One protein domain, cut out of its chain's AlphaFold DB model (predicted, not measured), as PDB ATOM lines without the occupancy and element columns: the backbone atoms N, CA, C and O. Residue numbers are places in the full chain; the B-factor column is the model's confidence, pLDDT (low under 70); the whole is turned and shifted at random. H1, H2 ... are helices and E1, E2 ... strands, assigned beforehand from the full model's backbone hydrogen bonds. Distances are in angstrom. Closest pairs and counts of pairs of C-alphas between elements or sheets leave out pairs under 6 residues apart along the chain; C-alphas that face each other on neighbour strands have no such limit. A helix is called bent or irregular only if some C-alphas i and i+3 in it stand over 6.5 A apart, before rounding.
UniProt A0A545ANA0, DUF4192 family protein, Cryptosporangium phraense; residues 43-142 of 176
ATOM      1  N   VAL A  43     449.814 354.210 343.955       89.88
ATOM      2  CA  VAL A  43     450.567 354.196 342.696       89.88
ATOM      3  C   VAL A  43     449.756 353.385 341.691       89.88
ATOM      4  O   VAL A  43     449.473 352.213 341.946       89.88
ATOM      5  N   ALA A  44     449.319 354.011 340.598       87.81
ATOM      6  CA  ALA A  44     448.386 353.398 339.653       87.81
ATOM      7  C   ALA A  44     449.085 352.791 338.426       87.81
ATOM      8  O   ALA A  44     448.507 351.923 337.767       87.81
ATOM      9  N   SER A  45     450.309 353.227 338.122       89.25
ATOM     10  CA  SER A  45     451.074 352.793 336.951       89.25
ATOM     11  C   SER A  45     452.575 352.653 337.225       89.25
ATOM     12  O   SER A  45     453.095 353.134 338.233       89.25
ATOM     13  N   ASP A  46     453.281 351.994 336.301       87.94
ATOM     14  CA  ASP A  46     454.744 351.883 336.341       87.94
ATOM     15  C   ASP A  46     455.422 353.256 336.178       87.94
ATOM     16  O   ASP A  46     456.452 353.503 336.801       87.94
ATOM     17  N   ASP A  47     454.830 354.168 335.399       90.31
ATOM     18  CA  ASP A  47     455.355 355.527 335.217       90.31
ATOM     19  C   ASP A  47     455.261 356.326 336.528       90.31
ATOM     20  O   ASP A  47     456.255 356.917 336.958       90.31
ATOM     21  N   ASP A  48     454.126 356.241 337.238       90.94
ATOM     22  CA  ASP A  48     453.969 356.857 338.567       90.94
ATOM     23  C   ASP A  48     455.023 356.328 339.552       90.94
ATOM     24  O   ASP A  48     455.544 357.062 340.396       90.94
ATOM     25  N   LEU A  49     455.350 355.035 339.461       90.62
ATOM     26  CA  LEU A  49     456.366 354.422 340.307       90.62
ATOM     27  C   LEU A  49     457.759 354.988 340.012       90.62
ATOM     28  O   LEU A  49     458.504 355.272 340.952       90.62
ATOM     29  N   VAL A  50     458.118 355.147 338.735       91.44
ATOM     30  CA  VAL A  50     459.403 355.736 338.323       91.44
ATOM     31  C   VAL A  50     459.524 357.168 338.843       91.44
ATOM     32  O   VAL A  50     460.568 357.523 339.395       91.44
ATOM     33  N   GLU A  51     458.459 357.963 338.748       92.81
ATOM     34  CA  GLU A  51     458.422 359.325 339.295       92.81
ATOM     35  C   GLU A  51     458.515 359.354 340.827       92.81
ATOM     36  O   GLU A  51     459.068 360.295 341.402       92.81
ATOM     37  N   LEU A  52     458.019 358.315 341.504       93.38
ATOM     38  CA  LEU A  52     458.038 358.224 342.961       93.38
ATOM     39  C   LEU A  52     459.401 357.799 343.525       93.38
ATOM     40  O   LEU A  52     459.757 358.199 344.637       93.38
ATOM     41  N   VAL A  53     460.180 357.002 342.787       94.31
ATOM     42  CA  VAL A  53     461.465 356.446 343.254       94.31
ATOM     43  C   VAL A  53     462.401 357.490 343.878       94.31
ATOM     44  O   VAL A  53     462.903 357.213 344.972       94.31
ATOM     45  N   PRO A  54     462.635 358.678 343.281       92.50
ATOM     46  CA  PRO A  54     463.504 359.688 343.876       92.50
ATOM     47  C   PRO A  54     463.085 360.100 345.289       92.50
ATOM     48  O   PRO A  54     463.933 360.344 346.146       92.50
ATOM     49  N   TYR A  55     461.780 360.121 345.558       92.25
ATOM     50  CA  TYR A  55     461.227 360.439 346.871       92.25
ATOM     51  C   TYR A  55     461.338 359.266 347.852       92.25
ATOM     52  O   TYR A  55     461.496 359.497 349.049       92.25
ATOM     53  N   LEU A  56     461.313 358.020 347.364       90.31
ATOM     54  CA  LEU A  56     461.515 356.825 348.195       90.31
ATOM     55  C   LEU A  56     462.958 356.697 348.689       90.31
ATOM     56  O   LEU A  56     463.184 356.227 349.801       90.31
ATOM     57  N   ILE A  57     463.930 357.099 347.864       92.00
ATOM     58  CA  ILE A  57     465.359 356.985 348.195       92.00
ATOM     59  C   ILE A  57     465.989 358.306 348.660       92.00
ATOM     60  O   ILE A  57     467.112 358.300 349.156       92.00
ATOM     61  N   GLY A  58     465.283 359.431 348.513       92.94
ATOM     62  CA  GLY A  58     465.723 360.766 348.937       92.94
ATOM     63  C   GLY A  58     466.647 361.501 347.957       92.94
ATOM     64  O   GLY A  58     467.163 362.564 348.300       92.94
ATOM     65  N   PHE A  59     466.879 360.968 346.756       92.12
ATOM     66  CA  PHE A  59     467.699 361.588 345.709       92.12
ATOM     67  C   PHE A  59     467.350 361.036 344.323       92.12
ATOM     68  O   PHE A  59     466.756 359.971 344.202       92.12
ATOM     69  N   HIS A  60     467.753 361.737 343.263       90.38
ATOM     70  CA  HIS A  60     467.552 361.266 341.891       90.38
ATOM     71  C   HIS A  60     468.635 360.246 341.519       90.38
ATOM     72  O   HIS A  60     469.815 360.609 341.492       90.38
ATOM     73  N   PRO A  61     468.282 358.977 341.256       91.44
ATOM     74  CA  PRO A  61     469.267 357.965 340.918       91.44
ATOM     75  C   PRO A  61     469.845 358.203 339.517       91.44
ATOM     76  O   PRO A  61     469.136 358.529 338.569       91.44
ATOM     77  N   THR A  62     471.147 357.971 339.385       92.62
ATOM     78  CA  THR A  62     471.883 357.974 338.115       92.62
ATOM     79  C   THR A  62     472.758 356.732 338.056       92.62
ATOM     80  O   THR A  62     473.320 356.344 339.080       92.62
ATOM     81  N   ASP A  63     472.865 356.101 336.885       92.81
ATOM     82  CA  ASP A  63     473.658 354.877 336.682       92.81
ATOM     83  C   ASP A  63     473.420 353.822 337.777       92.81
ATOM     84  O   ASP A  63     474.344 353.351 338.437       92.81
ATOM     85  N   SER A  64     472.154 353.492 338.029       92.81
ATOM     86  CA  SER A  64     471.734 352.624 339.132       92.81
ATOM     87  C   SER A  64     470.606 351.685 338.715       92.81
ATOM     88  O   SER A  64     469.793 352.015 337.855       92.81
ATOM     89  N   ILE A  65     470.495 350.550 339.398       92.81
ATOM     90  CA  ILE A  65     469.266 349.760 339.446       92.81
ATOM     91  C   ILE A  65     468.582 350.009 340.779       92.81
ATOM     92  O   ILE A  65     469.188 349.875 341.844       92.81
ATOM     93  N   VAL A  66     467.299 350.337 340.714       94.44
ATOM     94  CA  VAL A  66     466.416 350.429 341.870       94.44
ATOM     95  C   VAL A  66     465.437 349.270 341.811       94.44
ATOM     96  O   VAL A  66     464.767 349.063 340.807       94.44
ATOM     97  N   THR A  67     465.354 348.495 342.885       94.75
ATOM     98  CA  THR A  67     464.342 347.452 343.038       94.75
ATOM     99  C   THR A  67     463.365 347.861 344.124       94.75
ATOM    100  O   THR A  67     463.766 348.075 345.271       94.75
ATOM    101  N   VAL A  68     462.089 347.947 343.768       94.50
ATOM    102  CA  VAL A  68     460.995 348.196 344.707       94.50
ATOM    103  C   VAL A  68     460.331 346.860 345.004       94.50
ATOM    104  O   VAL A  68     459.829 346.199 344.100       94.50
ATOM    105  N   GLY A  69     460.388 346.427 346.260       93.81
ATOM    106  CA  GLY A  69     459.766 345.200 346.741       93.81
ATOM    107  C   GLY A  69     458.438 345.486 347.433       93.81
ATOM    108  O   GLY A  69     458.335 346.419 348.233       93.81
ATOM    109  N   TYR A  70     457.442 344.647 347.167       92.25
ATOM    110  CA  TYR A  70     456.092 344.772 347.705       92.25
ATOM    111  C   TYR A  70     455.716 343.584 348.579       92.25
ATOM    112  O   TYR A  70     456.086 342.438 348.300       92.25
ATOM    113  N   ARG A  71     454.909 343.862 349.599       90.94
ATOM    114  CA  ARG A  71     454.218 342.864 350.412       90.94
ATOM    115  C   ARG A  71     452.802 343.356 350.678       90.94
ATOM    116  O   ARG A  71     452.617 344.518 351.027       90.94
ATOM    117  N   ASP A  72     451.817 342.493 350.451       89.88
ATOM    118  CA  ASP A  72     450.394 342.807 350.647       89.88
ATOM    119  C   ASP A  72     449.952 344.102 349.925       89.88
ATOM    120  O   ASP A  72     449.204 344.918 350.457       89.88
ATOM    121  N   GLY A  73     450.475 344.316 348.709       87.06
ATOM    122  CA  GLY A  73     450.177 345.490 347.875       87.06
ATOM    123  C   GLY A  73     450.834 346.801 348.325       87.06
ATOM    124  O   GLY A  73     450.549 347.845 347.746       87.06
ATOM    125  N   LYS A  74     451.710 346.776 349.337       90.88
ATOM    126  CA  LYS A  74     452.417 347.955 349.860       90.88
ATOM    127  C   LYS A  74     453.916 347.842 349.609       90.88
ATOM    128  O   LYS A  74     454.465 346.741 349.629       90.88
ATOM    129  N   VAL A  75     454.587 348.976 349.409       91.94
ATOM    130  CA  VAL A  75     456.055 349.024 349.331       91.94
ATOM    131  C   VAL A  75     456.629 348.593 350.680       91.94
ATOM    132  O   VAL A  75     456.389 349.240 351.698       91.94
ATOM    133  N   ALA A  76     457.370 347.487 350.686       93.88
ATOM    134  CA  ALA A  76     458.011 346.926 351.875       93.88
ATOM    135  C   ALA A  76     459.501 347.279 351.935       93.88
ATOM    136  O   ALA A  76     460.068 347.430 353.014       93.88
ATOM    137  N   VAL A  77     460.144 347.402 350.770       94.75
ATOM    138  CA  VAL A  77     461.567 347.722 350.666       94.75
ATOM    139  C   VAL A  77     461.853 348.435 349.351       94.75
ATOM    140  O   VAL A  77     461.263 348.117 348.323       94.75
ATOM    141  N   THR A  78     462.786 349.383 349.375       95.06
ATOM    142  CA  THR A  78     463.395 349.946 348.167       95.06
ATOM    143  C   THR A  78     464.901 349.794 348.294       95.06
ATOM    144  O   THR A  78     465.491 350.242 349.275       95.06
ATOM    145  N   VAL A  79     465.520 349.130 347.322       93.75
ATOM    146  CA  VAL A  79     466.967 348.901 347.293       93.75
ATOM    147  C   VAL A  79     467.535 349.552 346.052       93.75
ATOM    148  O   VAL A  79     467.040 349.324 344.952       93.75
ATOM    149  N   ARG A  80     468.604 350.321 346.221       93.69
ATOM    150  CA  ARG A  80     469.389 350.863 345.118       93.69
ATOM    151  C   ARG A  80     470.757 350.198 345.094       93.69
ATOM    152  O   ARG A  80     471.417 350.114 346.126       93.69
ATOM    153  N   ALA A  81     471.191 349.804 343.908       90.62
ATOM    154  CA  ALA A  81     472.554 349.378 343.639       90.62
ATOM    155  C   ALA A  81     473.107 350.154 342.443       90.62
ATOM    156  O   ALA A  81     472.394 350.389 341.466       90.62
ATOM    157  N   ASP A  82     474.374 350.546 342.523       90.94
ATOM    158  CA  ASP A  82     475.061 351.199 341.413       90.94
ATOM    159  C   ASP A  82     475.276 350.209 340.261       90.94
ATOM    160  O   ASP A  82     475.492 349.009 340.476       90.94
ATOM    161  N   LEU A  83     475.217 350.705 339.025       88.12
ATOM    162  CA  LEU A  83     475.623 349.922 337.867       88.12
ATOM    163  C   LEU A  83     477.147 349.716 337.911       88.12
ATOM    164  O   LEU A  83     477.876 350.692 338.112       88.12
ATOM    165  N   PRO A  84     477.652 348.498 337.651       83.31
ATOM    166  CA  PRO A  84     479.092 348.253 337.538       83.31
ATOM    167  C   PRO A  84     479.696 349.151 336.455       83.31
ATOM    168  O   PRO A  84     479.032 349.434 335.444       83.31
ATOM    169  N   ALA A  85     480.934 349.616 336.638       79.12
ATOM    170  CA  ALA A  85     481.616 350.325 335.561       79.12
ATOM    171  C   ALA A  85     481.773 349.394 334.346       79.12
ATOM    172  O   ALA A  85     481.756 348.167 334.468       79.12
ATOM    173  N   ALA A  86     481.896 349.972 333.150       70.94
ATOM    174  CA  ALA A  86     482.072 349.179 331.939       70.94
ATOM    175  C   ALA A  86     483.308 348.269 332.081       70.94
ATOM    176  O   ALA A  86     484.421 348.756 332.273       70.94
ATOM    177  N   GLY A  87     483.100 346.952 332.003       68.38
ATOM    178  CA  GLY A  87     484.158 345.949 332.162       68.38
ATOM    179  C   GLY A  87     484.378 345.425 333.588       68.38
ATOM    180  O   GLY A  87     485.200 344.525 333.764       68.38
ATOM    181  N   GLU A  88     483.649 345.908 334.599       70.00
ATOM    182  CA  GLU A  88     483.702 345.341 335.954       70.00
ATOM    183  C   GLU A  88     482.766 344.135 336.112       70.00
ATOM    184  O   GLU A  88     481.598 344.162 335.722       70.00
ATOM    185  N   SER A  89     483.258 343.059 336.735       63.03
ATOM    186  CA  SER A  89     482.452 341.860 336.983       63.03
ATOM    187  C   SER A  89     481.621 341.970 338.267       63.03
ATOM    188  O   SER A  89     482.157 342.155 339.357       63.03
ATOM    189  N   THR A  90     480.315 341.725 338.167       61.66
ATOM    190  CA  THR A  90     479.320 341.789 339.261       61.66
ATOM    191  C   THR A  90     479.265 340.548 340.172       61.66
ATOM    192  O   THR A  90     478.304 340.342 340.914       61.66
ATOM    193  N   ASN A  91     480.277 339.680 340.130       58.06
ATOM    194  CA  ASN A  91     480.208 338.294 340.621       58.06
ATOM    195  C   ASN A  91     480.525 338.087 342.120       58.06
ATOM    196  O   ASN A  91     480.421 336.961 342.616       58.06
ATOM    197  N   SER A  92     480.869 339.131 342.879       59.66
ATOM    198  CA  SER A  92     481.224 338.977 344.299       59.66
ATOM    199  C   SER A  92     479.990 338.846 345.200       59.66
ATOM    200  O   SER A  92     479.480 339.826 345.727       59.66
ATOM    201  N   SER A  93     479.513 337.618 345.420       58.00
ATOM    202  CA  SER A  93     478.214 337.308 346.059       58.00
ATOM    203  C   SER A  93     478.027 337.751 347.525       58.00
ATOM    204  O   SER A  93     476.932 337.604 348.063       58.00
ATOM    205  N   ARG A  94     479.074 338.239 348.204       59.75
ATOM    206  CA  ARG A  94     479.011 338.702 349.609       59.75
ATOM    207  C   ARG A  94     479.139 340.215 349.770       59.75
ATOM    208  O   ARG A  94     479.024 340.702 350.889       59.75
ATOM    209  N   SER A  95     479.374 340.950 348.687       64.19
ATOM    210  CA  SER A  95     479.394 342.410 348.746       64.19
ATOM    211  C   SER A  95     477.962 342.950 348.865       64.19
ATOM    212  O   SER A  95     477.077 342.423 348.182       64.19
ATOM    213  N   PRO A  96     477.706 344.005 349.660       57.38
ATOM    214  CA  PRO A  96     476.416 344.702 349.646       57.38
ATOM    215  C   PRO A  96     476.103 345.326 348.273       57.38
ATOM    216  O   PRO A  96     474.941 345.503 347.926       57.38
ATOM    217  N   ALA A  97     477.121 345.569 347.441       69.56
ATOM    218  CA  ALA A  97     476.941 345.974 346.046       69.56
ATOM    219  C   ALA A  97     476.539 344.805 345.121       69.56
ATOM    220  O   ALA A  97     476.265 345.008 343.942       69.56
ATOM    221  N   SER A  98     476.520 343.564 345.621       81.00
ATOM    222  CA  SER A  98     476.256 342.399 344.784       81.00
ATOM    223  C   SER A  98     474.761 342.198 344.524       81.00
ATOM    224  O   SER A  98     473.949 342.275 345.455       81.00
ATOM    225  N   PRO A  99     474.373 341.847 343.288       84.12
ATOM    226  CA  PRO A  99     472.985 341.521 342.969       84.12
ATOM    227  C   PRO A  99     472.427 340.369 343.813       84.12
ATOM    228  O   PRO A  99     471.270 340.398 344.220       84.12
ATOM    229  N   ALA A 100     473.254 339.366 344.130       85.88
ATOM    230  CA  ALA A 100     472.841 338.192 344.899       85.88
ATOM    231  C   ALA A 100     472.491 338.515 346.360       85.88
ATOM    232  O   ALA A 100     471.507 337.984 346.881       85.88
ATOM    233  N   TYR A 101     473.279 339.377 347.009       88.62
ATOM    234  CA  TYR A 101     473.004 339.831 348.371       88.62
ATOM    235  C   TYR A 101     471.686 340.610 348.428       88.62
ATOM    236  O   TYR A 101     470.787 340.251 349.190       88.62
ATOM    237  N   ASN A 102     471.538 341.609 347.553       90.69
ATOM    238  CA  ASN A 102     470.340 342.445 347.489       90.69
ATOM    239  C   ASN A 102     469.090 341.628 347.145       90.69
ATOM    240  O   ASN A 102     468.066 341.756 347.808       90.69
ATOM    241  N   ALA A 103     469.183 340.714 346.175       91.31
ATOM    242  CA  ALA A 103     468.075 339.838 345.812       91.31
ATOM    243  C   ALA A 103     467.591 338.968 346.979       91.31
ATOM    244  O   ALA A 103     466.392 338.711 347.101       91.31
ATOM    245  N   ARG A 104     468.509 338.503 347.835       90.50
ATOM    246  CA  ARG A 104     468.149 337.746 349.036       90.50
ATOM    247  C   ARG A 104     467.447 338.638 350.055       90.50
ATOM    248  O   ARG A 104     466.337 338.307 350.445       90.50
ATOM    249  N   ALA A 105     468.042 339.783 350.392       90.56
ATOM    250  CA  ALA A 105     467.457 340.728 351.341       90.56
ATOM    251  C   ALA A 105     466.044 341.178 350.925       90.56
ATOM    252  O   ALA A 105     465.143 341.243 351.756       90.56
ATOM    253  N   ILE A 106     465.822 341.421 349.628       93.56
ATOM    254  CA  ILE A 106     464.499 341.765 349.089       93.56
ATOM    255  C   ILE A 106     463.528 340.588 349.229       93.56
ATOM    256  O   ILE A 106     462.400 340.780 349.673       93.56
ATOM    257  N   SER A 107     463.956 339.370 348.882       91.31
ATOM    258  CA  SER A 107     463.097 338.175 348.946       91.31
ATOM    259  C   SER A 107     462.688 337.801 350.376       91.31
ATOM    260  O   SER A 107     461.670 337.139 350.554       91.31
ATOM    261  N   ASP A 108     463.452 338.223 351.385       91.75
ATOM    262  CA  ASP A 108     463.132 337.968 352.794       91.75
ATOM    263  C   ASP A 108     461.936 338.815 353.283       91.75
ATOM    264  O   ASP A 108     461.224 338.415 354.207       91.75
ATOM    265  N   VAL A 109     461.679 339.972 352.658       92.00
ATOM    266  CA  VAL A 109     460.655 340.936 353.110       92.00
ATOM    267  C   VAL A 109     459.546 341.202 352.093       92.00
ATOM    268  O   VAL A 109     458.477 341.666 352.489       92.00
ATOM    269  N   ALA A 110     459.757 340.889 350.812       93.31
ATOM    270  CA  ALA A 110     458.831 341.177 349.719       93.31
ATOM    271  C   ALA A 110     458.430 339.912 348.939       93.31
ATOM    272  O   ALA A 110     459.270 339.081 348.595       93.31
ATOM    273  N   SER A 111     457.141 339.795 348.603       88.25
ATOM    274  CA  SER A 111     456.599 338.716 347.762       88.25
ATOM    275  C   SER A 111     456.638 339.055 346.270       88.25
ATOM    276  O   SER A 111     456.727 338.165 345.423       88.25
ATOM    277  N   GLN A 112     456.617 340.345 345.934       88.69
ATOM    278  CA  GLN A 112     456.707 340.858 344.567       88.69
ATOM    279  C   GLN A 112     457.796 341.926 344.481       88.69
ATOM    280  O   GLN A 112     458.190 342.496 345.494       88.69
ATOM    281  N   ALA A 113     458.332 342.165 343.284       92.56
ATOM    282  CA  ALA A 113     459.353 343.188 343.092       92.56
ATOM    283  C   ALA A 113     459.348 343.715 341.657       92.56
ATOM    284  O   ALA A 113     459.206 342.920 340.727       92.56
ATOM    285  N   THR A 114     459.573 345.017 341.511       92.81
ATOM    286  CA  THR A 114     459.769 345.715 340.236       92.81
ATOM    287  C   THR A 114     461.200 346.234 340.175       92.81
ATOM    288  O   THR A 114     461.687 346.826 341.139       92.81
ATOM    289  N   VAL A 115     461.885 345.996 339.054       94.12
ATOM    290  CA  VAL A 115     463.272 346.426 338.816       94.12
ATOM    291  C   VAL A 115     463.265 347.581 337.820       94.12
ATOM    292  O   VAL A 115     462.750 347.439 336.716       94.12
ATOM    293  N   ILE A 116     463.853 348.708 338.209       94.56
ATOM    294  CA  ILE A 116     463.884 349.962 337.454       94.56
ATOM    295  C   ILE A 116     465.346 350.335 337.216       94.56
ATOM    296  O   ILE A 116     466.141 350.388 338.157       94.56
ATOM    297  N   GLY A 117     465.715 350.582 335.964       94.19
ATOM    298  CA  GLY A 117     467.074 350.964 335.590       94.19
ATOM    299  C   GLY A 117     467.198 352.443 335.250       94.19
ATOM    300  O   GLY A 117     466.385 352.981 334.506       94.19
ATOM    301  N   TYR A 118     468.256 353.071 335.753       94.12
ATOM    302  CA  TYR A 118     468.636 354.452 335.474       94.12
ATOM    303  C   TYR A 118     470.034 354.466 334.861       94.12
ATOM    304  O   TYR A 118     470.966 353.944 335.466       94.12
ATOM    305  N   GLY A 119     470.199 355.084 333.692       92.25
ATOM    306  CA  GLY A 119     471.486 355.187 332.998       92.25
ATOM    307  C   GLY A 119     471.425 354.669 331.564       92.25
ATOM    308  O   GLY A 119     470.356 354.604 330.959       92.25
ATOM    309  N   SER A 120     472.587 354.312 331.013       92.56
ATOM    310  CA  SER A 120     472.678 353.741 329.661       92.56
ATOM    311  C   SER A 120     471.927 352.409 329.563       92.56
ATOM    312  O   SER A 120     472.106 351.537 330.414       92.56
ATOM    313  N   LEU A 121     471.141 352.237 328.493       90.31
ATOM    314  CA  LEU A 121     470.336 351.034 328.257       90.31
ATOM    315  C   LEU A 121     471.176 349.756 328.293       90.31
ATOM    316  O   LEU A 121     470.774 348.805 328.953       90.31
ATOM    317  N   ASP A 122     472.351 349.741 327.662       89.62
ATOM    318  CA  ASP A 122     473.200 348.544 327.612       89.62
ATOM    319  C   ASP A 122     473.635 348.110 329.017       89.62
ATOM    320  O   ASP A 122     473.462 346.955 329.410       89.62
ATOM    321  N   ARG A 123     474.102 349.069 329.829       86.88
ATOM    322  CA  ARG A 123     474.524 348.814 331.217       86.88
ATOM    323  C   ARG A 123     473.351 348.380 332.090       86.88
ATOM    324  O   ARG A 123     473.499 347.491 332.929       86.88
ATOM    325  N   VAL A 124     472.190 349.003 331.896       91.50
ATOM    326  CA  VAL A 124     470.961 348.648 332.606       91.50
ATOM    327  C   VAL A 124     470.534 347.228 332.255       91.50
ATOM    328  O   VAL A 124     470.270 346.456 333.170       91.50
ATOM    329  N   PHE A 125     470.488 346.853 330.976       90.06
ATOM    330  CA  PHE A 125     470.059 345.517 330.560       90.06
ATOM    331  C   PHE A 125     470.976 344.423 331.106       90.06
ATOM    332  O   PHE A 125     470.479 343.417 331.625       90.06
ATOM    333  N   GLU A 126     472.293 344.623 331.047       88.31
ATOM    334  CA  GLU A 126     473.257 343.671 331.602       88.31
ATOM    335  C   GLU A 126     473.068 343.488 333.111       88.31
ATOM    336  O   GLU A 126     472.909 342.363 333.594       88.31
ATOM    337  N   ALA A 127     473.021 344.586 333.865       87.06
ATOM    338  CA  ALA A 127     472.876 344.521 335.313       87.06
ATOM    339  C   ALA A 127     471.484 344.014 335.738       87.06
ATOM    340  O   ALA A 127     471.379 343.215 336.673       87.06
ATOM    341  N   ALA A 128     470.421 344.412 335.033       90.19
ATOM    342  CA  ALA A 128     469.051 343.999 335.321       90.19
ATOM    343  C   ALA A 128     468.883 342.499 335.113       90.19
ATOM    344  O   ALA A 128     468.268 341.843 335.950       90.19
ATOM    345  N   ARG A 129     469.493 341.931 334.067       90.31
ATOM    346  CA  ARG A 129     469.490 340.482 333.846       90.31
ATOM    347  C   ARG A 129     470.079 339.733 335.041       90.31
ATOM    348  O   ARG A 129     469.458 338.801 335.543       90.31
ATOM    349  N   VAL A 130     471.234 340.174 335.543       88.88
ATOM    350  CA  VAL A 130     471.880 339.551 336.711       88.88
ATOM    351  C   VAL A 130     471.015 339.690 337.970       88.88
ATOM    352  O   VAL A 130     470.886 338.733 338.737       88.88
ATOM    353  N   PHE A 131     470.396 340.856 338.182       89.88
ATOM    354  CA  PHE A 131     469.495 341.101 339.314       89.88
ATOM    355  C   PHE A 131     468.224 340.248 339.262       89.88
ATOM    356  O   PHE A 131     467.862 339.628 340.263       89.88
ATOM    357  N   VAL A 132     467.568 340.175 338.105       91.00
ATOM    358  CA  VAL A 132     466.360 339.364 337.898       91.00
ATOM    359  C   VAL A 132     466.677 337.879 338.079       91.00
ATOM    360  O   VAL A 132     465.960 337.192 338.809       91.00
ATOM    361  N   ASP A 133     467.795 337.396 337.528       91.00
ATOM    362  CA  ASP A 133     468.255 336.017 337.732       91.00
ATOM    363  C   ASP A 133     468.519 335.721 339.219       91.00
ATOM    364  O   ASP A 133     468.201 334.637 339.720       91.00
ATOM    365  N   ALA A 134     469.102 336.675 339.949       90.25
ATOM    366  CA  ALA A 134     469.352 336.541 341.380       90.25
ATOM    367  C   ALA A 134     468.053 336.526 342.206       90.25
ATOM    368  O   ALA A 134     467.935 335.717 343.132       90.25
ATOM    369  N   LEU A 135     467.072 337.367 341.863       90.25
ATOM    370  CA  LEU A 135     465.747 337.389 342.495       90.25
ATOM    371  C   LEU A 135     465.003 336.072 342.259       90.25
ATOM    372  O   LEU A 135     464.517 335.466 343.216       90.25
ATOM    373  N   ALA A 136     464.993 335.576 341.021       88.94
ATOM    374  CA  ALA A 136     464.376 334.296 340.676       88.94
ATOM    375  C   ALA A 136     464.986 333.133 341.482       88.94
ATOM    376  O   ALA A 136     464.259 332.340 342.084       88.94
ATOM    377  N   LYS A 137     466.322 333.077 341.581       86.69
ATOM    378  CA  LYS A 137     467.041 332.066 342.383       86.69
ATOM    379  C   LYS A 137     466.769 332.182 343.883       86.69
ATOM    380  O   LYS A 137     466.773 331.178 344.594       86.69
ATOM    381  N   SER A 138     466.594 333.393 344.407       86.06
ATOM    382  CA  SER A 138     466.289 333.591 345.829       86.06
ATOM    383  C   SER A 138     464.878 333.133 346.175       86.06
ATOM    384  O   SER A 138     464.710 332.450 347.184       86.06
ATOM    385  N   ARG A 139     463.904 333.384 345.296       75.94
ATOM    386  CA  ARG A 139     462.531 332.892 345.463       75.94
ATOM    387  C   ARG A 139     462.418 331.376 345.325       75.94
ATOM    388  O   ARG A 139     461.756 330.750 346.145       75.94
ATOM    389  N   SER A 140     463.119 330.756 344.371       62.16
ATOM    390  CA  SER A 140     463.065 329.296 344.181       62.16
ATOM    391  C   SER A 140     463.618 328.510 345.377       62.16
ATOM    392  O   SER A 140     463.169 327.397 345.649       62.16
ATOM    393  N   ARG A 141     464.562 329.093 346.126       58.72
ATOM    394  CA  ARG A 141     465.076 328.534 347.390       58.72
ATOM    395  C   ARG A 141     464.095 328.671 348.553       58.72
ATOM    396  O   ARG A 141     464.241 327.962 349.544       58.72
ATOM    397  N   CYS A 142     463.100 329.545 348.431       50.16
ATOM    398  CA  CYS A 142     462.030 329.733 349.400       50.16
ATOM    399  C   CYS A 142     460.785 328.933 348.977       50.16
ATOM    400  O   CYS A 142     459.675 329.450 348.922       50.16
TER     401      CYS A 142
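Overview. This is residues 43 to 142 of the 176 residues of the protein "DUF4192 family protein" of Cryptosporangium phraense (UniProt A0A545ANA0). A small twisted sheet of three strands lies between helices: H1 crosses one face, while H2 and the long H3 cover the other. A long loop, residues 83 to 98, swings out from the end of E2. The printed part has 100 residues with H1, E1, E2, H2, E3 and H3 in that order, a mixed class; the sheet, E2 E1 E3, is antiparallel. It is compact, with a radius of gyration of the C-alphas of 13.0 A and spans of 37 by 32 by 19 A.

Arrangement. H1, residues 46 to 57, is on the sheet of E1, residues 64 to 71, E2, residues 74 to 82, and E3, residues 112 to 118. Its height over the sheet is 8.6 A, and it runs across the strands, at 82 degrees to E3 on the local plane. E1 and E2 form a hairpin, with N 67 and O 79 2.8 A apart; between E1 and E3, N 66 and O 116 are 2.8 A apart. H2, residues 99 to 109, on the opposite face, runs along the strands over E2 and E1. E2, H2 and E3 form a split strand-helix-strand unit, with E1 between its strands and a right-handed crossover. H3, residues 121 to 140, on the same face as H2, lies over E1 and E3, completing three layers, helices on both faces of a sheet. Its residues 130 to 139 alone touch H2, at a steep tilt of 49 degrees; the closest C-alphas, of Ala 103 and Leu 135, are 4.7 A apart. Every O i to N i+4 pair is within hydrogen-bond range in H3, 6 of 8 in H1 and 6 of 7 in H2.

Along the chain. H1 begins at C-alpha 46 (454.744, 351.883, 336.341) and is only just irregular, C-alphas 51 and 54 being 6.9 A apart. E1 measures 23.0 A, E2 24.4 A and E3 20.2 A. H3, 27.9 A long, ends at C-alpha 140 (463.065, 329.296, 344.181).

Size, cuts and confidence. The C-alphas farthest apart, of Asp 72 and Gly 87, are 38.6 A apart. The printed part has no cut; the link from E2 to H2 is long. pLDDT is under 70 at residues 87, 89 to 97 and 140 to 142.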